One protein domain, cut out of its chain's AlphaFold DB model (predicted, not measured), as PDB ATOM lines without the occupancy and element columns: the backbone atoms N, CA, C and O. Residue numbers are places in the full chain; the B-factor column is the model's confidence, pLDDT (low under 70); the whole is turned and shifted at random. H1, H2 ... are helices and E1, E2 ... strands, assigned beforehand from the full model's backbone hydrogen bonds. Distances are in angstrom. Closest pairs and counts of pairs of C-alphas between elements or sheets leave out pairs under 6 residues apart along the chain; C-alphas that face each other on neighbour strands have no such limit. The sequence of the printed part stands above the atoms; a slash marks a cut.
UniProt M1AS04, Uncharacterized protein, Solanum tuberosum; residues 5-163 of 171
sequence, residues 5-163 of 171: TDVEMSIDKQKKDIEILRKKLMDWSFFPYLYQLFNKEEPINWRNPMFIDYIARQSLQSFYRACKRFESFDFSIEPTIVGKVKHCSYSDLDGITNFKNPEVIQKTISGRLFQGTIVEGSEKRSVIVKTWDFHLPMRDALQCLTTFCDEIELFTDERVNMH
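This is residues 5 to 163 of the 171 residues of an uncharacterized protein of Solanum tuberosum (UniProt M1AS04). A small three-stranded sheet, E1 E2 E3, with the short helix H5 standing on E2, makes one side of the model; across from it the long helix H1 and H6 run side by side, opposite ways, and at one end of H1 the helices H2, H3 and H4 make a third group. Residues 65 to 78, of which 65 to 71 belong to H4, stick out, as do residues 158 to 163 at the end of the printed part. The 159 printed residues hold seven named helices and three named strands, in the order H1 H2 H3 H4 H5 E1 E2 E3 H6 H7; the sheet's order is E1 E2 E3, antiparallel, and the class is mixed, helices and strands. The whole is compact, with a radius of gyration of the C-alphas of 17.5 A and spans of 53 by 38 by 35 A.

Find the sheet first: E1 is residues 104 to 108, E2 is 111 to 120 and runs 26.4 A from C-alpha 111 at (40.591, -29.602, 3.231), and E3 is 123 to 130, 21.6 A. H5, residues 90 to 97, comes before them. Go back to C-alpha 5 at (28.702, -48.140, -25.436), where H1 begins; it runs 34.5 A to residue 28. Then come H2, residues 31 to 35, H3, 37 to 40, and H4, 53 to 71, 26.7 A. H6, residues 143 to 156, is 20.2 A long, and H7, 158 to 161, ends at C-alpha 161 at (41.061, -46.343, -8.060).

Look at E1, E2 and E3 as a meander, each strand the antiparallel neighbour of the one before; both pairs are hairpins. N 105 and O 113 are 2.8 A apart, and N 116 and O 127 also 2.8 A, within hydrogen-bond range. E2 bends by 54 degrees at residue 115. H5 is on the sheet, over E2, at a height of 8.7 A, and stands up from it; the closest C-alphas, of Thr 97 and Gly 116, are 4.4 A apart. H1 and H6 touch at Arg 22 and Thr 146, C-alphas 5.9 A apart, at a shallow tilt of 17 degrees, opposite ways. H2 and H4 touch at Leu 34 and Ser 59, C-alphas 6.2 A apart. H3 is close to H4 but not clearly touching, C-alphas 40 and 56 being 6.8 A apart. H6 and H7 only just touch, only at the corner, with 3 pairs of C-alphas within 8 A. In H1, H2, H4 and H5 every O i to N i+4 pair is within hydrogen-bond range; H6 has 8 of 10, and H3 and H7 are too short for such a pair.

Look for the two C-alphas farthest apart, those of Thr 5 and Tyr 54, at 53.9 A. The printed part has no cut. The links H3 to H4, H4 to H5 and E3 to H6 are long. Mean pLDDT of the printed part is 71.1, and 67 residues are under 70, among them 30 to 52, 70 to 86 and 133 to 146.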
ATOM      1  N   THR A   5      29.427 -49.396 -25.222       62.50
ATOM      2  CA  THR A   5      28.702 -48.140 -25.436       62.50
ATOM      3  C   THR A   5      28.110 -47.559 -24.147       62.50
ATOM      4  O   THR A   5      28.168 -46.352 -23.933       62.50
ATOM      5  N   ASP A   6      27.590 -48.400 -23.248       53.69
ATOM      6  CA  ASP A   6      27.015 -47.955 -21.968       53.69
ATOM      7  C   ASP A   6      28.096 -47.406 -21.023       53.69
ATOM      8  O   ASP A   6      27.861 -46.467 -20.259       53.69
ATOM      9  N   VAL A   7      29.300 -47.987 -21.080       59.16
ATOM     10  CA  VAL A   7      30.457 -47.554 -20.286       59.16
ATOM     11  C   VAL A   7      30.996 -46.222 -20.808       59.16
ATOM     12  O   VAL A   7      31.204 -45.301 -20.020       59.16
ATOM     13  N   GLU A   8      31.147 -46.078 -22.125       60.19
ATOM     14  CA  GLU A   8      31.576 -44.822 -22.754       60.19
ATOM     15  C   GLU A   8      30.580 -43.682 -22.493       60.19
ATOM     16  O   GLU A   8      30.980 -42.601 -22.059       60.19
ATOM     17  N   MET A   9      29.275 -43.940 -22.630       59.19
ATOM     18  CA  MET A   9      28.227 -42.962 -22.312       59.19
ATOM     19  C   MET A   9      28.226 -42.549 -20.833       59.19
ATOM     20  O   MET A   9      27.972 -41.385 -20.512       59.19
ATOM     21  N   SER A  10      28.515 -43.482 -19.921       67.88
ATOM     22  CA  SER A  10      28.630 -43.203 -18.485       67.88
ATOM     23  C   SER A  10      29.844 -42.325 -18.167       67.88
ATOM     24  O   SER A  10      29.736 -41.407 -17.353       67.88
ATOM     25  N   ILE A  11      30.989 -42.585 -18.804       70.12
ATOM     26  CA  ILE A  11      32.217 -41.795 -18.632       70.12
ATOM     27  C   ILE A  11      32.020 -40.375 -19.176       70.12
ATOM     28  O   ILE A  11      32.379 -39.400 -18.512       70.12
ATOM     29  N   ASP A  12      31.403 -40.238 -20.349       72.25
ATOM     30  CA  ASP A  12      31.139 -38.933 -20.961       72.25
ATOM     31  C   ASP A  12      30.145 -38.098 -20.156       72.25
ATOM     32  O   ASP A  12      30.312 -36.882 -20.026       72.25
ATOM     33  N   LYS A  13      29.125 -38.735 -19.572       74.75
ATOM     34  CA  LYS A  13      28.205 -38.060 -18.655       74.75
ATOM     35  C   LYS A  13      28.939 -37.554 -17.412       74.75
ATOM     36  O   LYS A  13      28.807 -36.385 -17.065       74.75
ATOM     37  N   GLN A  14      29.769 -38.394 -16.798       72.62
ATOM     38  CA  GLN A  14      30.528 -38.029 -15.604       72.62
ATOM     39  C   GLN A  14      31.483 -36.851 -15.847       72.62
ATOM     40  O   GLN A  14      31.548 -35.939 -15.026       72.62
ATOM     41  N   LYS A  15      32.188 -36.832 -16.986       77.12
ATOM     42  CA  LYS A  15      33.049 -35.701 -17.369       77.12
ATOM     43  C   LYS A  15      32.260 -34.400 -17.499       77.12
ATOM     44  O   LYS A  15      32.697 -33.374 -16.983       77.12
ATOM     45  N   LYS A  16      31.079 -34.445 -18.127       79.38
ATOM     46  CA  LYS A  16      30.187 -33.279 -18.242       79.38
ATOM     47  C   LYS A  16      29.707 -32.791 -16.876       79.38
ATOM     48  O   LYS A  16      29.707 -31.586 -16.637       79.38
ATOM     49  N   ASP A  17      29.345 -33.700 -15.974       77.00
ATOM     50  CA  ASP A  17      28.894 -33.342 -14.626       77.00
ATOM     51  C   ASP A  17      30.017 -32.660 -13.820       77.00
ATOM     52  O   ASP A  17      29.780 -31.651 -13.150       77.00
ATOM     53  N   ILE A  18      31.259 -33.145 -13.940       78.69
ATOM     54  CA  ILE A  18      32.427 -32.518 -13.300       78.69
ATOM     55  C   ILE A  18      32.735 -31.151 -13.920       78.69
ATOM     56  O   ILE A  18      33.055 -30.210 -13.196       78.69
ATOM     57  N   GLU A  19      32.600 -30.990 -15.235       81.00
ATOM     58  CA  GLU A  19      32.792 -29.697 -15.898       81.00
ATOM     59  C   GLU A  19      31.744 -28.661 -15.454       81.00
ATOM     60  O   GLU A  19      32.081 -27.504 -15.175       81.00
ATOM     61  N   ILE A  20      30.483 -29.079 -15.299       80.38
ATOM     62  CA  ILE A  20      29.417 -28.242 -14.732       80.38
ATOM     63  C   ILE A  20      29.769 -27.838 -13.297       80.38
ATOM     64  O   ILE A  20      29.677 -26.655 -12.959       80.38
ATOM     65  N   LEU A  21      30.208 -28.788 -12.466       76.81
ATOM     66  CA  LEU A  21      30.647 -28.522 -11.097       76.81
ATOM     67  C   LEU A  21      31.819 -27.532 -11.065       76.81
ATOM     68  O   LEU A  21      31.770 -26.556 -10.317       76.81
ATOM     69  N   ARG A  22      32.825 -27.720 -11.924       80.94
ATOM     70  CA  ARG A  22      33.994 -26.837 -12.056       80.94
ATOM     71  C   ARG A  22      33.562 -25.406 -12.364       80.94
ATOM     72  O   ARG A  22      34.002 -24.470 -11.701       80.94
ATOM     73  N   LYS A  23      32.631 -25.227 -13.306       80.25
ATOM     74  CA  LYS A  23      32.068 -23.911 -13.634       80.25
ATOM     75  C   LYS A  23      31.293 -23.306 -12.458       80.25
ATOM     76  O   LYS A  23      31.472 -22.131 -12.155       80.25
ATOM     77  N   LYS A  24      30.486 -24.102 -11.750       74.69
ATOM     78  CA  LYS A  24      29.742 -23.636 -10.568       74.69
ATOM     79  C   LYS A  24      30.648 -23.228  -9.414       74.69
ATOM     80  O   LYS A  24      30.356 -22.241  -8.752       74.69
ATOM     81  N   LEU A  25      31.755 -23.929  -9.194       73.25
ATOM     82  CA  LEU A  25      32.742 -23.557  -8.178       73.25
ATOM     83  C   LEU A  25      33.447 -22.245  -8.524       73.25
ATOM     84  O   LEU A  25      33.708 -21.447  -7.628       73.25
ATOM     85  N   MET A  26      33.689 -21.981  -9.809       76.31
ATOM     86  CA  MET A  26      34.187 -20.680 -10.264       76.31
ATOM     87  C   MET A  26      33.158 -19.564 -10.027       76.31
ATOM     88  O   MET A  26      33.530 -18.498  -9.541       76.31
ATOM     89  N   ASP A  27      31.872 -19.821 -10.296       73.25
ATOM     90  CA  ASP A  27      30.782 -18.862 -10.055       73.25
ATOM     91  C   ASP A  27      30.583 -18.575  -8.553       73.25
ATOM     92  O   ASP A  27      30.380 -17.431  -8.143       73.25
ATOM     93  N   TRP A  28      30.618 -19.616  -7.715       70.56
ATOM     94  CA  TRP A  28      30.413 -19.518  -6.268       70.56
ATOM     95  C   TRP A  28      31.651 -19.055  -5.507       70.56
ATOM     96  O   TRP A  28      31.518 -18.556  -4.391       70.56
ATOM     97  N   SER A  29      32.848 -19.192  -6.076       71.94
ATOM     98  CA  SER A  29      34.092 -18.751  -5.451       71.94
ATOM     99  C   SER A  29      34.187 -19.241  -3.988       71.94
ATOM    100  O   SER A  29      33.952 -20.413  -3.697       71.94
ATOM    101  N   PHE A  30      34.484 -18.357  -3.036       67.44
ATOM    102  CA  PHE A  30      34.644 -18.707  -1.618       67.44
ATOM    103  C   PHE A  30      33.332 -18.791  -0.831       67.44
ATOM    104  O   PHE A  30      33.368 -19.144   0.348       67.44
ATOM    105  N   PHE A  31      32.180 -18.471  -1.433       68.44
ATOM    106  CA  PHE A  31      30.907 -18.394  -0.711       68.44
ATOM    107  C   PHE A  31      30.564 -19.667   0.085       68.44
ATOM    108  O   PHE A  31      30.202 -19.521   1.253       68.44
ATOM    109  N   PRO A  32      30.739 -20.898  -0.444       68.00
ATOM    110  CA  PRO A  32      30.422 -22.115   0.305       68.00
ATOM    111  C   PRO A  32      31.195 -22.244   1.626       68.00
ATOM    112  O   PRO A  32      30.623 -22.646   2.633       68.00
ATOM    113  N   TYR A  33      32.465 -21.830   1.661       68.00
ATOM    114  CA  TYR A  33      33.272 -21.856   2.886       68.00
ATOM    115  C   TYR A  33      32.791 -20.858   3.933       68.00
ATOM    116  O   TYR A  33      32.779 -21.174   5.122       68.00
ATOM    117  N   LEU A  34      32.349 -19.673   3.499       64.88
ATOM    118  CA  LEU A  34      31.802 -18.651   4.398       64.88
ATOM    119  C   LEU A  34      30.464 -19.082   5.020       64.88
ATOM    120  O   LEU A  34      30.057 -18.523   6.038       64.88
ATOM    121  N   TYR A  35      29.775 -20.048   4.405       65.19
ATOM    122  CA  TYR A  35      28.471 -20.547   4.842       65.19
ATOM    123  C   TYR A  35      28.543 -21.833   5.677       65.19
ATOM    124  O   TYR A  35      27.538 -22.239   6.258       65.19
ATOM    125  N   GLN A  36      29.715 -22.455   5.805       68.25
ATOM    126  CA  GLN A  36      29.914 -23.608   6.684       68.25
ATOM    127  C   GLN A  36      30.016 -23.163   8.152       68.25
ATOM    128  O   GLN A  36      30.962 -22.484   8.554       68.25
ATOM    129  N   LEU A  37      29.042 -23.571   8.972       66.94
ATOM    130  CA  LEU A  37      28.906 -23.135  10.368       66.94
ATOM    131  C   LEU A  37      30.131 -23.462  11.238       66.94
ATOM    132  O   LEU A  37      30.540 -22.622  12.036       66.94
ATOM    133  N   PHE A  38      30.774 -24.616  11.049       67.50
ATOM    134  CA  PHE A  38      31.964 -24.990  11.823       67.50
ATOM    135  C   PHE A  38      33.187 -24.096  11.537       67.50
ATOM    136  O   PHE A  38      34.059 -23.970  12.393       67.50
ATOM    137  N   ASN A  39      33.258 -23.408  10.386       67.38
ATOM    138  CA  ASN A  39      34.357 -22.472  10.089       67.38
ATOM    139  C   ASN A  39      34.268 -21.198  10.940       67.38
ATOM    140  O   ASN A  39      35.266 -20.512  11.162       67.38
ATOM    141  N   LYS A  40      33.077 -20.883  11.460       64.19
ATOM    142  CA  LYS A  40      32.882 -19.797  12.425       64.19
ATOM    143  C   LYS A  40      33.482 -20.147  13.784       64.19
ATOM    144  O   LYS A  40      33.975 -19.261  14.471       64.19
ATOM    145  N   GLU A  41      33.427 -21.404  14.189       68.06
ATOM    146  CA  GLU A  41      33.921 -21.835  15.500       68.06
ATOM    147  C   GLU A  41      35.420 -22.157  15.477       68.06
ATOM    148  O   GLU A  41      36.005 -22.444  16.521       68.06
ATOM    149  N   GLU A  42      36.073 -22.047  14.310       68.88
ATOM    150  CA  GLU A  42      37.520 -22.201  14.234       68.88
ATOM    151  C   GLU A  42      38.235 -21.108  15.048       68.88
ATOM    152  O   GLU A  42      37.891 -19.920  14.938       68.88
ATOM    153  N   PRO A  43      39.248 -21.484  15.854       66.75
ATOM    154  CA  PRO A  43      40.005 -20.511  16.626       66.75
ATOM    155  C   PRO A  43      40.694 -19.498  15.701       66.75
ATOM    156  O   PRO A  43      41.002 -19.804  14.553       66.75
ATOM    157  N   ILE A  44      40.965 -18.287  16.197       64.94
ATOM    158  CA  ILE A  44      41.470 -17.151  15.395       64.94
ATOM    159  C   ILE A  44      42.720 -17.496  14.574       64.94
ATOM    160  O   ILE A  44      42.850 -17.054  13.439       64.94
ATOM    161  N   ASN A  45      43.625 -18.311  15.118       63.09
ATOM    162  CA  ASN A  45      44.837 -18.765  14.429       63.09
ATOM    163  C   ASN A  45      44.594 -19.831  13.344       63.09
ATOM    164  O   ASN A  45      45.526 -20.197  12.636       63.09
ATOM    165  N   TRP A  46      43.365 -20.328  13.226       62.62
ATOM    166  CA  TRP A  46      42.932 -21.326  12.245       62.62
ATOM    167  C   TRP A  46      41.907 -20.765  11.259       62.62
ATOM    168  O   TRP A  46      41.757 -21.309  10.168       62.62
ATOM    169  N   ARG A  47      41.232 -19.670  11.619       61.53
ATOM    170  CA  ARG A  47      40.258 -18.996  10.768       61.53
ATOM    171  C   ARG A  47      40.949 -18.210   9.652       61.53
ATOM    172  O   ARG A  47      42.064 -17.712   9.803       61.53
ATOM    173  N   ASN A  48      40.249 -18.034   8.533       60.78
ATOM    174  CA  ASN A  48      40.695 -17.146   7.471       60.78
ATOM    175  C   ASN A  48      40.962 -15.709   7.977       60.78
ATOM    176  O   ASN A  48      40.061 -15.126   8.579       60.78
ATOM    177  N   PRO A  49      42.152 -15.107   7.727       60.75
ATOM    178  CA  PRO A  49      42.462 -13.740   8.157       60.75
ATOM    179  C   PRO A  49      41.530 -12.685   7.552       60.75
ATOM    180  O   PRO A  49      41.274 -11.655   8.170       60.75
ATOM    181  N   MET A  50      40.975 -12.956   6.367       59.59
ATOM    182  CA  MET A  50      39.937 -12.139   5.728       59.59
ATOM    183  C   MET A  50      38.548 -12.372   6.340       59.59
ATOM    184  O   MET A  50      37.600 -11.667   6.012       59.59
ATOM    185  N   PHE A  51      38.402 -13.349   7.233       62.97
ATOM    186  CA  PHE A  51      37.156 -13.723   7.897       62.97
ATOM    187  C   PHE A  51      37.157 -13.241   9.351       62.97
ATOM    188  O   PHE A  51      36.998 -13.999  10.310       62.97
ATOM    189  N   ILE A  52      37.328 -11.930   9.520       68.81
ATOM    190  CA  ILE A  52      37.123 -11.264  10.811       68.81
ATOM    191  C   ILE A  52      35.661 -11.409  11.258       68.81
ATOM    192  O   ILE A  52      34.759 -11.550  10.429       68.81
ATOM    193  N   ASP A  53      35.396 -11.326  12.565       71.31
ATOM    194  CA  ASP A  53      34.061 -11.561  13.149       71.31
ATOM    195  C   ASP A  53      32.933 -10.750  12.503       71.31
ATOM    196  O   ASP A  53      31.770 -11.156  12.512       71.31
ATOM    197  N   TYR A  54      33.256  -9.574  11.972       73.81
ATOM    198  CA  TYR A  54      32.316  -8.749  11.226       73.81
ATOM    199  C   TYR A  54      31.887  -9.402   9.905       73.81
ATOM    200  O   TYR A  54      30.689  -9.538   9.653       73.81
ATOM    201  N   ILE A  55      32.848  -9.857   9.095       72.00
ATOM    202  CA  ILE A  55      32.595 -10.512   7.806       72.00
ATOM    203  C   ILE A  55      31.879 -11.843   8.037       72.00
ATOM    204  O   ILE A  55      30.860 -12.094   7.403       72.00
ATOM    205  N   ALA A  56      32.317 -12.629   9.023       68.81
ATOM    206  CA  ALA A  56      31.662 -13.887   9.377       68.81
ATOM    207  C   ALA A  56      30.182 -13.699   9.751       68.81
ATOM    208  O   ALA A  56      29.309 -14.428   9.275       68.81
ATOM    209  N   ARG A  57      29.873 -12.676  10.562       74.25
ATOM    210  CA  ARG A  57      28.488 -12.335  10.917       74.25
ATOM    211  C   ARG A  57      27.667 -11.902   9.704       74.25
ATOM    212  O   ARG A  57      26.518 -12.323   9.586       74.25
ATOM    213  N   GLN A  58      28.231 -11.089   8.812       78.50
ATOM    214  CA  GLN A  58      27.531 -10.660   7.600       78.50
ATOM    215  C   GLN A  58      27.275 -11.807   6.625       78.50
ATOM    216  O   GLN A  58      26.162 -11.929   6.116       78.50
ATOM    217  N   SER A  59      28.266 -12.667   6.386       72.25
ATOM    218  CA  SER A  59      28.114 -13.849   5.539       72.25
ATOM    219  C   SER A  59      27.004 -14.754   6.063       72.25
ATOM    220  O   SER A  59      26.150 -15.174   5.289       72.25
ATOM    221  N   LEU A  60      26.936 -14.966   7.378       72.12
ATOM    222  CA  LEU A  60      25.884 -15.772   7.993       72.12
ATOM    223  C   LEU A  60      24.491 -15.137   7.858       72.12
ATOM    224  O   LEU A  60      23.520 -15.822   7.544       72.12
ATOM    225  N   GLN A  61      24.372 -13.822   8.055       78.75
ATOM    226  CA  GLN A  61      23.100 -13.130   7.823       78.75
ATOM    227  C   GLN A  61      22.664 -13.222   6.359       78.75
ATOM    228  O   GLN A  61      21.487 -13.452   6.083       78.75
ATOM    229  N   SER A  62      23.601 -13.067   5.423       76.94
ATOM    230  CA  SER A  62      23.347 -13.233   3.991       76.94
ATOM    231  C   SER A  62      22.924 -14.662   3.652       76.94
ATOM    232  O   SER A  62      21.969 -14.831   2.897       76.94
ATOM    233  N   PHE A  63      23.550 -15.672   4.264       74.00
ATOM    234  CA  PHE A  63      23.159 -17.075   4.133       74.00
ATOM    235  C   PHE A  63      21.720 -17.304   4.585       74.00
ATOM    236  O   PHE A  63      20.907 -17.764   3.794       74.00
ATOM    237  N   TYR A  64      21.356 -16.901   5.806       75.81
ATOM    238  CA  TYR A  64      19.986 -17.083   6.293       75.81
ATOM    239  C   TYR A  64      18.955 -16.313   5.463       75.81
ATOM    240  O   TYR A  64      17.857 -16.815   5.228       75.81
ATOM    241  N   ARG A  65      19.295 -15.113   4.971       80.06
ATOM    242  CA  ARG A  65      18.436 -14.377   4.030       80.06
ATOM    243  C   ARG A  65      18.262 -15.133   2.716       80.06
ATOM    244  O   ARG A  65      17.154 -15.152   2.188       80.06
ATOM    245  N   ALA A  66      19.326 -15.743   2.199       71.44
ATOM    246  CA  ALA A  66      19.266 -16.576   1.007       71.44
ATOM    247  C   ALA A  66      18.415 -17.829   1.254       71.44
ATOM    248  O   ALA A  66      17.476 -18.052   0.501       71.44
ATOM    249  N   CYS A  67      18.651 -18.576   2.337       71.19
ATOM    250  CA  CYS A  67      17.836 -19.732   2.722       71.19
ATOM    251  C   CYS A  67      16.355 -19.367   2.802       71.19
ATOM    252  O   CYS A  67      15.556 -19.969   2.101       71.19
ATOM    253  N   LYS A  68      15.998 -18.309   3.538       78.06
ATOM    254  CA  LYS A  68      14.609 -17.846   3.650       78.06
ATOM    255  C   LYS A  68      14.007 -17.428   2.308       78.06
ATOM    256  O   LYS A  68      12.825 -17.639   2.061       78.06
ATOM    257  N   ARG A  69      14.810 -16.817   1.429       72.88
ATOM    258  CA  ARG A  69      14.381 -16.497   0.063       72.88
ATOM    259  C   ARG A  69      14.078 -17.768  -0.721       72.88
ATOM    260  O   ARG A  69      13.146 -17.739  -1.508       72.88
ATOM    261  N   PHE A  70      14.849 -18.835  -0.532       67.19
ATOM    262  CA  PHE A  70      14.686 -20.102  -1.244       67.19
ATOM    263  C   PHE A  70      13.668 -21.056  -0.598       67.19
ATOM    264  O   PHE A  70      13.096 -21.861  -1.316       67.19
ATOM    265  N   GLU A  71      13.353 -20.914   0.694       67.88
ATOM    266  CA  GLU A  71      12.301 -21.677   1.396       67.88
ATOM    267  C   GLU A  71      10.918 -21.530   0.747       67.88
ATOM    268  O   GLU A  71      10.107 -22.446   0.810       67.88
ATOM    269  N   SER A  72      10.634 -20.382   0.121       67.56
ATOM    270  CA  SER A  72       9.362 -20.141  -0.570       67.56
ATOM    271  C   SER A  72       9.315 -20.691  -1.995       67.56
ATOM    272  O   SER A  72       8.298 -20.529  -2.668       67.56
ATOM    273  N   PHE A  73      10.416 -21.246  -2.504       60.31
ATOM    274  CA  PHE A  73      10.453 -21.818  -3.839       60.31
ATOM    275  C   PHE A  73      10.188 -23.317  -3.783       60.31
ATOM    276  O   PHE A  73      10.850 -24.051  -3.061       60.31
ATOM    277  N   ASP A  74       9.269 -23.770  -4.627       61.12
ATOM    278  CA  ASP A  74       8.862 -25.173  -4.725       61.12
ATOM    279  C   ASP A  74       9.789 -25.979  -5.660       61.12
ATOM    280  O   ASP A  74       9.349 -26.828  -6.433       61.12
ATOM    281  N   PHE A  75      11.090 -25.655  -5.663       51.41
ATOM    282  CA  PHE A  75      12.093 -26.419  -6.402       51.41
ATOM    283  C   PHE A  75      13.044 -27.117  -5.434       51.41
ATOM    284  O   PHE A  75      13.645 -26.497  -4.557       51.41
ATOM    285  N   SER A  76      13.217 -28.419  -5.633       49.66
ATOM    286  CA  SER A  76      14.310 -29.158  -5.019       49.66
ATOM    287  C   SER A  76      15.588 -28.869  -5.804       49.66
ATOM    288  O   SER A  76      15.622 -29.013  -7.030       49.66
ATOM    289  N   ILE A  77      16.646 -28.430  -5.116       52.81
ATOM    290  CA  ILE A  77      17.992 -28.484  -5.688       52.81
ATOM    291  C   ILE A  77      18.415 -29.940  -5.588       52.81
ATOM    292  O   ILE A  77      18.986 -30.366  -4.584       52.81
ATOM    293  N   GLU A  78      18.099 -30.703  -6.627       51.66
ATOM    294  CA  GLU A  78      18.562 -32.075  -6.708       51.66
ATOM    295  C   GLU A  78      20.094 -32.074  -6.831       51.66
ATOM    296  O   GLU A  78      20.653 -31.388  -7.701       51.66
ATOM    297  N   PRO A  79      20.805 -32.803  -5.959       56.75
ATOM    298  CA  PRO A  79      22.249 -32.932  -6.053       56.75
ATOM    299  C   PRO A  79      22.616 -33.548  -7.406       56.75
ATOM    300  O   PRO A  79      22.029 -34.537  -7.848       56.75
ATOM    301  N   THR A  80      23.614 -32.982  -8.083       53.25
ATOM    302  CA  THR A  80      24.149 -33.606  -9.298       53.25
ATOM    303  C   THR A  80      24.941 -34.849  -8.900       53.25
ATOM    304  O   THR A  80      25.978 -34.750  -8.244       53.25
ATOM    305  N   ILE A  81      24.442 -36.028  -9.275       58.19
ATOM    306  CA  ILE A  81      25.115 -37.301  -9.007       58.19
ATOM    307  C   ILE A  81      26.274 -37.455  -9.993       58.19
ATOM    308  O   ILE A  81      26.061 -37.723 -11.172       58.19
ATOM    309  N   VAL A  82      27.505 -37.331  -9.498       55.53
ATOM    310  CA  VAL A  82      28.710 -37.589 -10.293       55.53
ATOM    311  C   VAL A  82      29.036 -39.084 -10.230       55.53
ATOM    312  O   VAL A  82      29.623 -39.578  -9.267       55.53
ATOM    313  N   GLY A  83      28.657 -39.832 -11.266       63.09
ATOM    314  CA  GLY A  83      28.956 -41.265 -11.375       63.09
ATOM    315  C   GLY A  83      28.150 -42.143 -10.404       63.09
ATOM    316  O   GLY A  83      26.928 -42.056 -10.355       63.09
ATOM    317  N   LYS A  84      28.827 -43.041  -9.667       64.44
ATOM    318  CA  LYS A  84      28.211 -44.001  -8.719       64.44
ATOM    319  C   LYS A  84      28.269 -43.554  -7.253       64.44
ATOM    320  O   LYS A  84      28.078 -44.382  -6.376       64.44
ATOM    321  N   VAL A  85      28.593 -42.292  -6.983       65.19
ATOM    322  CA  VAL A  85      28.807 -41.810  -5.612       65.19
ATOM    323  C   VAL A  85      27.471 -41.718  -4.872       65.19
ATOM    324  O   VAL A  85      26.554 -41.031  -5.329       65.19
ATOM    325  N   LYS A  86      27.361 -42.387  -3.717       69.44
ATOM    326  CA  LYS A  86      26.213 -42.243  -2.812       69.44
ATOM    327  C   LYS A  86      26.049 -40.790  -2.355       69.44
ATOM    328  O   LYS A  86      26.969 -40.192  -1.802       69.44
ATOM    329  N   HIS A  87      24.849 -40.242  -2.538       71.31
ATOM    330  CA  HIS A  87      24.493 -38.948  -1.966       71.31
ATOM    331  C   HIS A  87      24.272 -39.073  -0.453       71.31
ATOM    332  O   HIS A  87      23.565 -39.974   0.003       71.31
ATOM    333  N   CYS A  88      24.849 -38.147   0.310       72.50
ATOM    334  CA  CYS A  88      24.677 -38.044   1.753       72.50
ATOM    335  C   CYS A  88      24.162 -36.647   2.092       72.50
ATOM    336  O   CYS A  88      24.738 -35.647   1.663       72.50
ATOM    337  N   SER A  89      23.087 -36.579   2.874       75.50
ATOM    338  CA  SER A  89      22.649 -35.322   3.468       75.50
ATOM    339  C   SER A  89      23.679 -34.826   4.488       75.50
ATOM    340  O   SER A  89      24.517 -35.586   4.977       75.50
ATOM    341  N   TYR A  90      23.601 -33.544   4.853       75.31
ATOM    342  CA  TYR A  90      24.436 -33.015   5.935       75.31
ATOM    343  C   TYR A  90      24.232 -33.801   7.239       75.31
ATOM    344  O   TYR A  90      25.208 -34.126   7.904       75.31
ATOM    345  N   SER A  91      22.988 -34.166   7.568       77.00
ATOM    346  CA  SER A  91      22.669 -34.975   8.750       77.00
ATOM    347  C   SER A  91      23.302 -36.366   8.698       77.00
ATOM    348  O   SER A  91      23.743 -36.868   9.728       77.00
ATOM    349  N   ASP A  92      23.398 -36.975   7.511       82.75
ATOM    350  CA  ASP A  92      24.100 -38.253   7.344       82.75
ATOM    351  C   ASP A  92      25.597 -38.085   7.621       82.75
ATOM    352  O   ASP A  92      26.189 -38.878   8.350       82.75
ATOM    353  N   LEU A  93      26.214 -37.032   7.075       81.12
ATOM    354  CA  LEU A  93      27.633 -36.741   7.291       81.12
ATOM    355  C   LEU A  93      27.941 -36.385   8.752       81.12
ATOM    356  O   LEU A  93      28.969 -36.814   9.279       81.12
ATOM    357  N   ASP A  94      27.050 -35.648   9.416       82.12
ATOM    358  CA  ASP A  94      27.139 -35.335  10.845       82.12
ATOM    359  C   ASP A  94      26.991 -36.602  11.695       82.12
ATOM    360  O   ASP A  94      27.768 -36.824  12.615       82.12
ATOM    361  N   GLY A  95      26.091 -37.518  11.329       82.50
ATOM    362  CA  GLY A  95      25.994 -38.830  11.972       82.50
ATOM    363  C   GLY A  95      27.243 -39.702  11.785       82.50
ATOM    364  O   GLY A  95      27.585 -40.481  12.675       82.50
ATOM    365  N   ILE A  96      27.941 -39.566  10.651       84.69
ATOM    366  CA  ILE A  96      29.170 -40.318  10.351       84.69
ATOM    367  C   ILE A  96      30.377 -39.750  11.099       84.69
ATOM    368  O   ILE A  96      31.233 -40.524  11.529       84.69
ATOM    369  N   THR A  97      30.483 -38.424  11.206       80.56
ATOM    370  CA  THR A  97      31.723 -37.735  11.610       80.56
ATOM    371  C   THR A  97      31.610 -36.889  12.867       80.56
ATOM    372  O   THR A  97      32.646 -36.503  13.389       80.56
ATOM    373  N   ASN A  98      30.395 -36.512  13.284       76.50
ATOM    374  CA  ASN A  98      30.071 -35.562  14.363       76.50
ATOM    375  C   ASN A  98      30.774 -34.191  14.246       76.50
ATOM    376  O   ASN A  98      30.651 -33.373  15.155       76.50
ATOM    377  N   PHE A  99      31.518 -33.952  13.152       70.88
ATOM    378  CA  PHE A  99      32.346 -32.788  12.808       70.88
ATOM    379  C   PHE A  99      33.034 -32.075  13.992       70.88
ATOM    380  O   PHE A  99      33.317 -30.876  13.926       70.88
ATOM    381  N   LYS A 100      33.332 -32.793  15.081       68.25
ATOM    382  CA  LYS A 100      33.841 -32.237  16.337       68.25
ATOM    383  C   LYS A 100      35.275 -32.679  16.580       68.25
ATOM    384  O   LYS A 100      35.719 -33.761  16.218       68.25
ATOM    385  N   ASN A 101      36.022 -31.804  17.239       55.78
ATOM    386  CA  ASN A 101      37.351 -32.119  17.753       55.78
ATOM    387  C   ASN A 101      37.170 -33.078  18.954       55.78
ATOM    388  O   ASN A 101      36.394 -32.725  19.848       55.78
ATOM    389  N   PRO A 102      37.813 -34.265  19.004       56.47
ATOM    390  CA  PRO A 102      39.133 -34.581  18.447       56.47
ATOM    391  C   PRO A 102      39.164 -35.432  17.162       56.47
ATOM    392  O   PRO A 102      40.217 -35.954  16.817       56.47
ATOM    393  N   GLU A 103      38.063 -35.589  16.426       63.53
ATOM    394  CA  GLU A 103      37.976 -36.553  15.308       63.53
ATOM    395  C   GLU A 103      38.663 -36.076  14.007       63.53
ATOM    396  O   GLU A 103      38.604 -36.749  12.974       63.53
ATOM    397  N   VAL A 104      39.361 -34.933  14.041       72.44
ATOM    398  CA  VAL A 104      40.181 -34.437  12.926       72.44
ATOM    399  C   VAL A 104      41.488 -35.226  12.867       72.44
ATOM    400  O   VAL A 104      42.363 -35.069  13.715       72.44
ATOM    401  N   ILE A 105      41.652 -36.022  11.812       79.00
ATOM    402  CA  ILE A 105      42.873 -36.783  11.524       79.00
ATOM    403  C   ILE A 105      43.988 -35.833  11.086       79.00
ATOM    404  O   ILE A 105      45.109 -35.889  11.586       79.00
ATOM    405  N   GLN A 106      43.694 -34.974  10.109       78.62
ATOM    406  CA  GLN A 106      44.693 -34.107   9.494       78.62
ATOM    407  C   GLN A 106      44.037 -32.899   8.828       78.62
ATOM    408  O   GLN A 106      42.945 -32.992   8.270       78.62
ATOM    409  N   LYS A 107      44.749 -31.770   8.823       74.25
ATOM    410  CA  LYS A 107      44.436 -30.624   7.965       74.25
ATOM    411  C   LYS A 107      45.406 -30.585   6.784       74.25
ATOM    412  O   LYS A 107      46.607 -30.788   6.953       74.25
ATOM    413  N   THR A 108      44.881 -30.340   5.594       72.56
ATOM    414  CA  THR A 108      45.625 -30.253   4.332       72.56
ATOM    415  C   THR A 108      45.337 -28.917   3.654       72.56
ATOM    416  O   THR A 108      44.422 -28.202   4.050       72.56
ATOM    417  N   ILE A 109      46.087 -28.573   2.611       66.25
ATOM    418  CA  ILE A 109      45.842 -27.337   1.852       66.25
ATOM    419  C   ILE A 109      44.477 -27.320   1.136       66.25
ATOM    420  O   ILE A 109      43.952 -26.239   0.889       66.25
ATOM    421  N   SER A 110      43.901 -28.492   0.828       69.75
ATOM    422  CA  SER A 110      42.623 -28.634   0.112       69.75
ATOM    423  C   SER A 110      41.460 -29.098   0.997       69.75
ATOM    424  O   SER A 110      40.379 -29.383   0.485       69.75
ATOM    425  N   GLY A 111      41.653 -29.182   2.320       76.75
ATOM    426  CA  GLY A 111      40.591 -29.602   3.231       76.75
ATOM    427  C   GLY A 111      41.035 -30.282   4.518       76.75
ATOM    428  O   GLY A 111      42.231 -30.433   4.780       76.75
ATOM    429  N   ARG A 112      40.068 -30.736   5.317       80.69
ATOM    430  CA  ARG A 112      40.291 -31.524   6.537       80.69
ATOM    431  C   ARG A 112      39.868 -32.968   6.334       80.69
ATOM    432  O   ARG A 112      38.923 -33.271   5.614       80.69
ATOM    433  N   LEU A 113      40.591 -33.859   6.993       85.12
ATOM    434  CA  LEU A 113      40.289 -35.278   7.070       85.12
ATOM    435  C   LEU A 113      39.715 -35.566   8.452       85.12
ATOM    436  O   LEU A 113      40.364 -35.286   9.459       85.12
ATOM    437  N   PHE A 114      38.521 -36.137   8.483       84.81
ATOM    438  CA  PHE A 114      37.829 -36.575   9.686       84.81
ATOM    439  C   PHE A 114      37.766 -38.093   9.713       84.81
ATOM    440  O   PHE A 114      37.559 -38.737   8.679       84.81
ATOM    441  N   GLN A 115      37.912 -38.666  10.901       87.31
ATOM    442  CA  GLN A 115      37.562 -40.058  11.109       87.31
ATOM    443  C   GLN A 115      36.042 -40.164  11.200       87.31
ATOM    444  O   GLN A 115      35.406 -39.438  11.957       87.31
ATOM    445  N   GLY A 116      35.464 -41.068  10.419       86.88
ATOM    446  CA  GLY A 116      34.039 -41.342  10.433       86.88
ATOM    447  C   GLY A 116      33.736 -42.816  10.648       86.88
ATOM    448  O   GLY A 116      34.595 -43.688  10.467       86.88
ATOM    449  N   THR A 117      32.488 -43.103  11.009       87.62
ATOM    450  CA  THR A 117      31.957 -44.467  11.074       87.62
ATOM    451  C   THR A 117      30.640 -44.552  10.318       87.62
ATOM    452  O   THR A 117      29.676 -43.874  10.659       87.62
ATOM    453  N   ILE A 118      30.582 -45.419   9.308       85.38
ATOM    454  CA  ILE A 118      29.333 -45.769   8.627       85.38
ATOM    455  C   ILE A 118      28.748 -47.005   9.311       85.38
ATOM    456  O   ILE A 118      29.451 -47.999   9.514       85.38
ATOM    457  N   VAL A 119      27.461 -46.935   9.656       83.50
ATOM    458  CA  VAL A 119      26.694 -48.058  10.205       83.50
ATOM    459  C   VAL A 119      25.689 -48.523   9.153       83.50
ATOM    460  O   VAL A 119      24.763 -47.792   8.808       83.50
ATOM    461  N   GLU A 120      25.877 -49.734   8.636       80.88
ATOM    462  CA  GLU A 120      24.986 -50.373   7.659       80.88
ATOM    463  C   GLU A 120      24.428 -51.662   8.277       80.88
ATOM    464  O   GLU A 120      25.069 -52.713   8.278       80.88
ATOM    465  N   GLY A 121      23.232 -51.573   8.868       82.81
ATOM    466  CA  GLY A 121      22.642 -52.682   9.621       82.81
ATOM    467  C   GLY A 121      23.448 -52.999  10.885       82.81
ATOM    468  O   GLY A 121      23.560 -52.159  11.777       82.81
ATOM    469  N   SER A 122      23.993 -54.215  10.976       80.50
ATOM    470  CA  SER A 122      24.867 -54.650  12.076       80.50
ATOM    471  C   SER A 122      26.352 -54.355  11.834       80.50
ATOM    472  O   SER A 122      27.151 -54.475  12.765       80.50
ATOM    473  N   GLU A 123      26.742 -53.969  10.616       85.38
ATOM    474  CA  GLU A 123      28.136 -53.691  10.281       85.38
ATOM    475  C   GLU A 123      28.525 -52.253  10.620       85.38
ATOM    476  O   GLU A 123      27.808 -51.297  10.313       85.38
ATOM    477  N   LYS A 124      29.714 -52.101  11.210       86.75
ATOM    478  CA  LYS A 124      30.371 -50.808  11.416       86.75
ATOM    479  C   LYS A 124      31.652 -50.768  10.603       86.75
ATOM    480  O   LYS A 124      32.501 -51.646  10.753       86.75
ATOM    481  N   ARG A 125      31.812 -49.738   9.775       86.12
ATOM    482  CA  ARG A 125      33.024 -49.524   8.974       86.12
ATOM    483  C   ARG A 125      33.613 -48.159   9.287       86.12
ATOM    484  O   ARG A 125      32.896 -47.161   9.274       86.12
ATOM    485  N   SER A 126      34.916 -48.118   9.552       85.44
ATOM    486  CA  SER A 126      35.628 -46.850   9.698       85.44
ATOM    487  C   SER A 126      35.944 -46.279   8.320       85.44
ATOM    488  O   SER A 126      36.377 -47.006   7.425       85.44
ATOM    489  N   VAL A 127      35.704 -44.984   8.152       86.44
ATOM    490  CA  VAL A 127      35.940 -44.242   6.913       86.44
ATOM    491  C   VAL A 127      36.722 -42.968   7.203       86.44
ATOM    492  O   VAL A 127      36.755 -42.488   8.335       86.44
ATOM    493  N   ILE A 128      37.333 -42.407   6.164       85.62
ATOM    494  CA  ILE A 128      37.886 -41.056   6.200       85.62
ATOM    495  C   ILE A 128      36.929 -40.164   5.422       85.62
ATOM    496  O   ILE A 128      36.680 -40.402   4.241       85.62
ATOM    497  N   VAL A 129      36.404 -39.135   6.079       84.31
ATOM    498  CA  VAL A 129      35.600 -38.103   5.427       84.31
ATOM    499  C   VAL A 129      36.489 -36.897   5.185       84.31
ATOM    500  O   VAL A 129      37.014 -36.301   6.123       84.31
ATOM    501  N   LYS A 130      36.673 -36.549   3.912       83.56
ATOM    502  CA  LYS A 130      37.378 -35.333   3.516       83.56
ATOM    503  C   LYS A 130      36.365 -34.215   3.302       83.56
ATOM    504  O   LYS A 130      35.504 -34.323   2.431       83.56
ATOM    505  N   THR A 131      36.475 -33.145   4.079       78.50
ATOM    506  CA  THR A 131      35.816 -31.875   3.765       78.50
ATOM    507  C   THR A 131      36.688 -31.080   2.812       78.50
ATOM    508  O   THR A 131      37.908 -31.226   2.801       78.50
ATOM    509  N   TRP A 132      36.058 -30.210   2.034       72.94
ATOM    510  CA  TRP A 132      36.753 -29.262   1.173       72.94
ATOM    511  C   TRP A 132      36.758 -27.920   1.877       72.94
ATOM    512  O   TRP A 132      35.737 -27.233   1.941       72.94
ATOM    513  N   ASP A 133      37.909 -27.595   2.451       66.06
ATOM    514  CA  ASP A 133      38.142 -26.360   3.186       66.06
ATOM    515  C   ASP A 133      39.267 -25.589   2.511       66.06
ATOM    516  O   ASP A 133      40.237 -26.175   2.030       66.06
ATOM    517  N   PHE A 134      39.172 -24.263   2.515       59.66
ATOM    518  CA  PHE A 134      40.256 -23.414   2.035       59.66
ATOM    519  C   PHE A 134      41.180 -23.103   3.211       59.66
ATOM    520  O   PHE A 134      40.914 -22.189   3.994       59.66
ATOM    521  N   HIS A 135      42.254 -23.880   3.365       52.19
ATOM    522  CA  HIS A 135      43.279 -23.600   4.371       52.19
ATOM    523  C   HIS A 135      44.379 -22.676   3.834       52.19
ATOM    524  O   HIS A 135      44.666 -22.623   2.640       52.19
ATOM    525  N   LEU A 136      44.942 -21.878   4.743       46.09
ATOM    526  CA  LEU A 136      45.688 -20.647   4.460       46.09
ATOM    527  C   LEU A 136      47.112 -20.725   5.027       46.09
ATOM    528  O   LEU A 136      47.324 -21.465   5.989       46.09
ATOM    529  N   PRO A 137      48.089 -19.966   4.485       45.03
ATOM    530  CA  PRO A 137      47.941 -18.771   3.642       45.03
ATOM    531  C   PRO A 137      47.517 -19.053   2.192       45.03
ATOM    532  O   PRO A 137      48.080 -19.911   1.520       45.03
ATOM    533  N   MET A 138      46.546 -18.274   1.703       50.31
ATOM    534  CA  MET A 138      46.105 -18.274   0.303       50.31
ATOM    535  C   MET A 138      47.219 -17.662  -0.539       50.31
ATOM    536  O   MET A 138      47.457 -16.459  -0.447       50.31
ATOM    537  N   ARG A 139      47.913 -18.475  -1.337       48.22
ATOM    538  CA  ARG A 139      48.816 -17.944  -2.365       48.22
ATOM    539  C   ARG A 139      48.090 -17.721  -3.693       48.22
ATOM    540  O   ARG A 139      48.280 -16.661  -4.259       48.22
ATOM    541  N   ASP A 140      47.180 -18.620  -4.092       54.44
ATOM    542  CA  ASP A 140      46.344 -18.469  -5.295       54.44
ATOM    543  C   ASP A 140      44.947 -19.085  -5.105       54.44
ATOM    544  O   ASP A 140      44.707 -20.275  -5.298       54.44
ATOM    545  N   ALA A 141      43.992 -18.249  -4.709       53.62
ATOM    546  CA  ALA A 141      42.667 -18.656  -4.249       53.62
ATOM    547  C   ALA A 141      41.776 -19.311  -5.337       53.62
ATOM    548  O   ALA A 141      40.878 -20.088  -5.022       53.62
ATOM    549  N   LEU A 142      42.051 -19.036  -6.616       54.12
ATOM    550  CA  LEU A 142      41.359 -19.638  -7.765       54.12
ATOM    551  C   LEU A 142      41.817 -21.078  -8.052       54.12
ATOM    552  O   LEU A 142      41.020 -21.873  -8.543       54.12
ATOM    553  N   GLN A 143      43.061 -21.437  -7.712       54.53
ATOM    554  CA  GLN A 143      43.617 -22.767  -8.005       54.53
ATOM    555  C   GLN A 143      43.022 -23.854  -7.093       54.53
ATOM    556  O   GLN A 143      42.772 -24.975  -7.538       54.53
ATOM    557  N   CYS A 144      42.713 -23.528  -5.831       60.44
ATOM    558  CA  CYS A 144      42.164 -24.503  -4.881       60.44
ATOM    559  C   CYS A 144      40.739 -24.969  -5.227       60.44
ATOM    560  O   CYS A 144      40.368 -26.086  -4.876       60.44
ATOM    561  N   LEU A 145      39.939 -24.140  -5.909       65.00
ATOM    562  CA  LEU A 145      38.545 -24.464  -6.242       65.00
ATOM    563  C   LEU A 145      38.447 -25.545  -7.319       65.00
ATOM    564  O   LEU A 145      37.652 -26.471  -7.193       65.00
ATOM    565  N   THR A 146      39.273 -25.451  -8.362       69.62
ATOM    566  CA  THR A 146      39.292 -26.443  -9.444       69.62
ATOM    567  C   THR A 146      40.032 -27.714  -9.048       69.62
ATOM    568  O   THR A 146      39.665 -28.780  -9.534       69.62
ATOM    569  N   THR A 147      40.977 -27.627  -8.100       74.56
ATOM    570  CA  THR A 147      41.679 -28.799  -7.539       74.56
ATOM    571  C   THR A 147      40.692 -29.841  -7.002       74.56
ATOM    572  O   THR A 147      40.934 -31.035  -7.124       74.56
ATOM    573  N   PHE A 148      39.540 -29.418  -6.469       75.50
ATOM    574  CA  PHE A 148      38.487 -30.346  -6.048       75.50
ATOM    575  C   PHE A 148      37.964 -31.212  -7.203       75.50
ATOM    576  O   PHE A 148      37.832 -32.429  -7.064       75.50
ATOM    577  N   CYS A 149      37.692 -30.599  -8.356       78.38
ATOM    578  CA  CYS A 149      37.261 -31.323  -9.547       78.38
ATOM    579  C   CYS A 149      38.351 -32.273 -10.043       78.38
ATOM    580  O   CYS A 149      38.043 -33.410 -10.382       78.38
ATOM    581  N   ASP A 150      39.608 -31.831 -10.018       82.38
ATOM    582  CA  ASP A 150      40.750 -32.634 -10.458       82.38
ATOM    583  C   ASP A 150      40.959 -33.856  -9.540       82.38
ATOM    584  O   ASP A 150      41.215 -34.963 -10.014       82.38
ATOM    585  N   GLU A 151      40.777 -33.697  -8.222       81.06
ATOM    586  CA  GLU A 151      40.805 -34.808  -7.266       81.06
ATOM    587  C   GLU A 151      39.641 -35.792  -7.505       81.06
ATOM    588  O   GLU A 151      39.858 -37.004  -7.487       81.06
ATOM    589  N   ILE A 152      38.419 -35.313  -7.786       80.12
ATOM    590  CA  ILE A 152      37.293 -36.193  -8.154       80.12
ATOM    591  C   ILE A 152      37.603 -36.961  -9.444       80.12
ATOM    592  O   ILE A 152      37.392 -38.174  -9.483       80.12
ATOM    593  N   GLU A 153      38.098 -36.295 -10.491       82.38
ATOM    594  CA  GLU A 153      38.485 -36.940 -11.757       82.38
ATOM    595  C   GLU A 153      39.528 -38.037 -11.510       82.38
ATOM    596  O   GLU A 153      39.363 -39.166 -11.972       82.38
ATOM    597  N   LEU A 154      40.546 -37.744 -10.697       82.75
ATOM    598  CA  LEU A 154      41.592 -38.698 -10.339       82.75
ATOM    599  C   LEU A 154      41.037 -39.928  -9.607       82.75
ATOM    600  O   LEU A 154      41.364 -41.057  -9.968       82.75
ATOM    601  N   PHE A 155      40.195 -39.737  -8.590       76.62
ATOM    602  CA  PHE A 155      39.649 -40.851  -7.805       76.62
ATOM    603  C   PHE A 155      38.540 -41.629  -8.521       76.62
ATOM    604  O   PHE A 155      38.192 -42.746  -8.119       76.62
ATOM    605  N   THR A 156      37.962 -41.054  -9.572       75.88
ATOM    606  CA  THR A 156      36.951 -41.723 -10.391       75.88
ATOM    607  C   THR A 156      37.551 -42.476 -11.577       75.88
ATOM    608  O   THR A 156      36.909 -43.426 -12.034       75.88
ATOM    609  N   ASP A 157      38.787 -42.161 -11.994       78.25
ATOM    610  CA  ASP A 157      39.560 -42.960 -12.952       78.25
ATOM    611  C   ASP A 157      39.756 -44.387 -12.412       78.25
ATOM    612  O   ASP A 157      40.348 -44.618 -11.354       78.25
ATOM    613  N   GLU A 158      39.240 -45.371 -13.149       76.00
ATOM    614  CA  GLU A 158      39.272 -46.774 -12.735       76.00
ATOM    615  C   GLU A 158      40.697 -47.305 -12.563       76.00
ATOM    616  O   GLU A 158      40.942 -48.110 -11.665       76.00
ATOM    617  N   ARG A 159      41.662 -46.818 -13.351       78.19
ATOM    618  CA  ARG A 159      43.065 -47.254 -13.273       78.19
ATOM    619  C   ARG A 159      43.695 -46.821 -11.958       78.19
ATOM    620  O   ARG A 159      44.438 -47.580 -11.339       78.19
ATOM    621  N   VAL A 160      43.373 -45.606 -11.529       77.19
ATOM    622  CA  VAL A 160      43.883 -45.004 -10.296       77.19
ATOM    623  C   VAL A 160      43.185 -45.622  -9.088       77.19
ATOM    624  O   VAL A 160      43.848 -46.054  -8.147       77.19
ATOM    625  N   ASN A 161      41.859 -45.766  -9.144       71.06
ATOM    626  CA  ASN A 161      41.061 -46.343  -8.060       71.06
ATOM    627  C   ASN A 161      41.340 -47.845  -7.825       71.06
ATOM    628  O   ASN A 161      41.046 -48.386  -6.756       71.06
ATOM    629  N   MET A 162      41.917 -48.546  -8.806       77.25
ATOM    630  CA  MET A 162      42.364 -49.935  -8.656       77.25
ATOM    631  C   MET A 162      43.784 -50.072  -8.090       77.25
ATOM    632  O   MET A 162      44.175 -51.181  -7.720       77.25
ATOM    633  N   HIS A 163      44.551 -48.983  -7.979       81.31
ATOM    634  CA  HIS A 163      45.934 -49.054  -7.526       81.31
ATOM    635  C   HIS A 163      46.018 -49.388  -6.020       81.31
ATOM    636  O   HIS A 163      45.401 -48.701  -5.204       81.31
TER     637      HIS A 163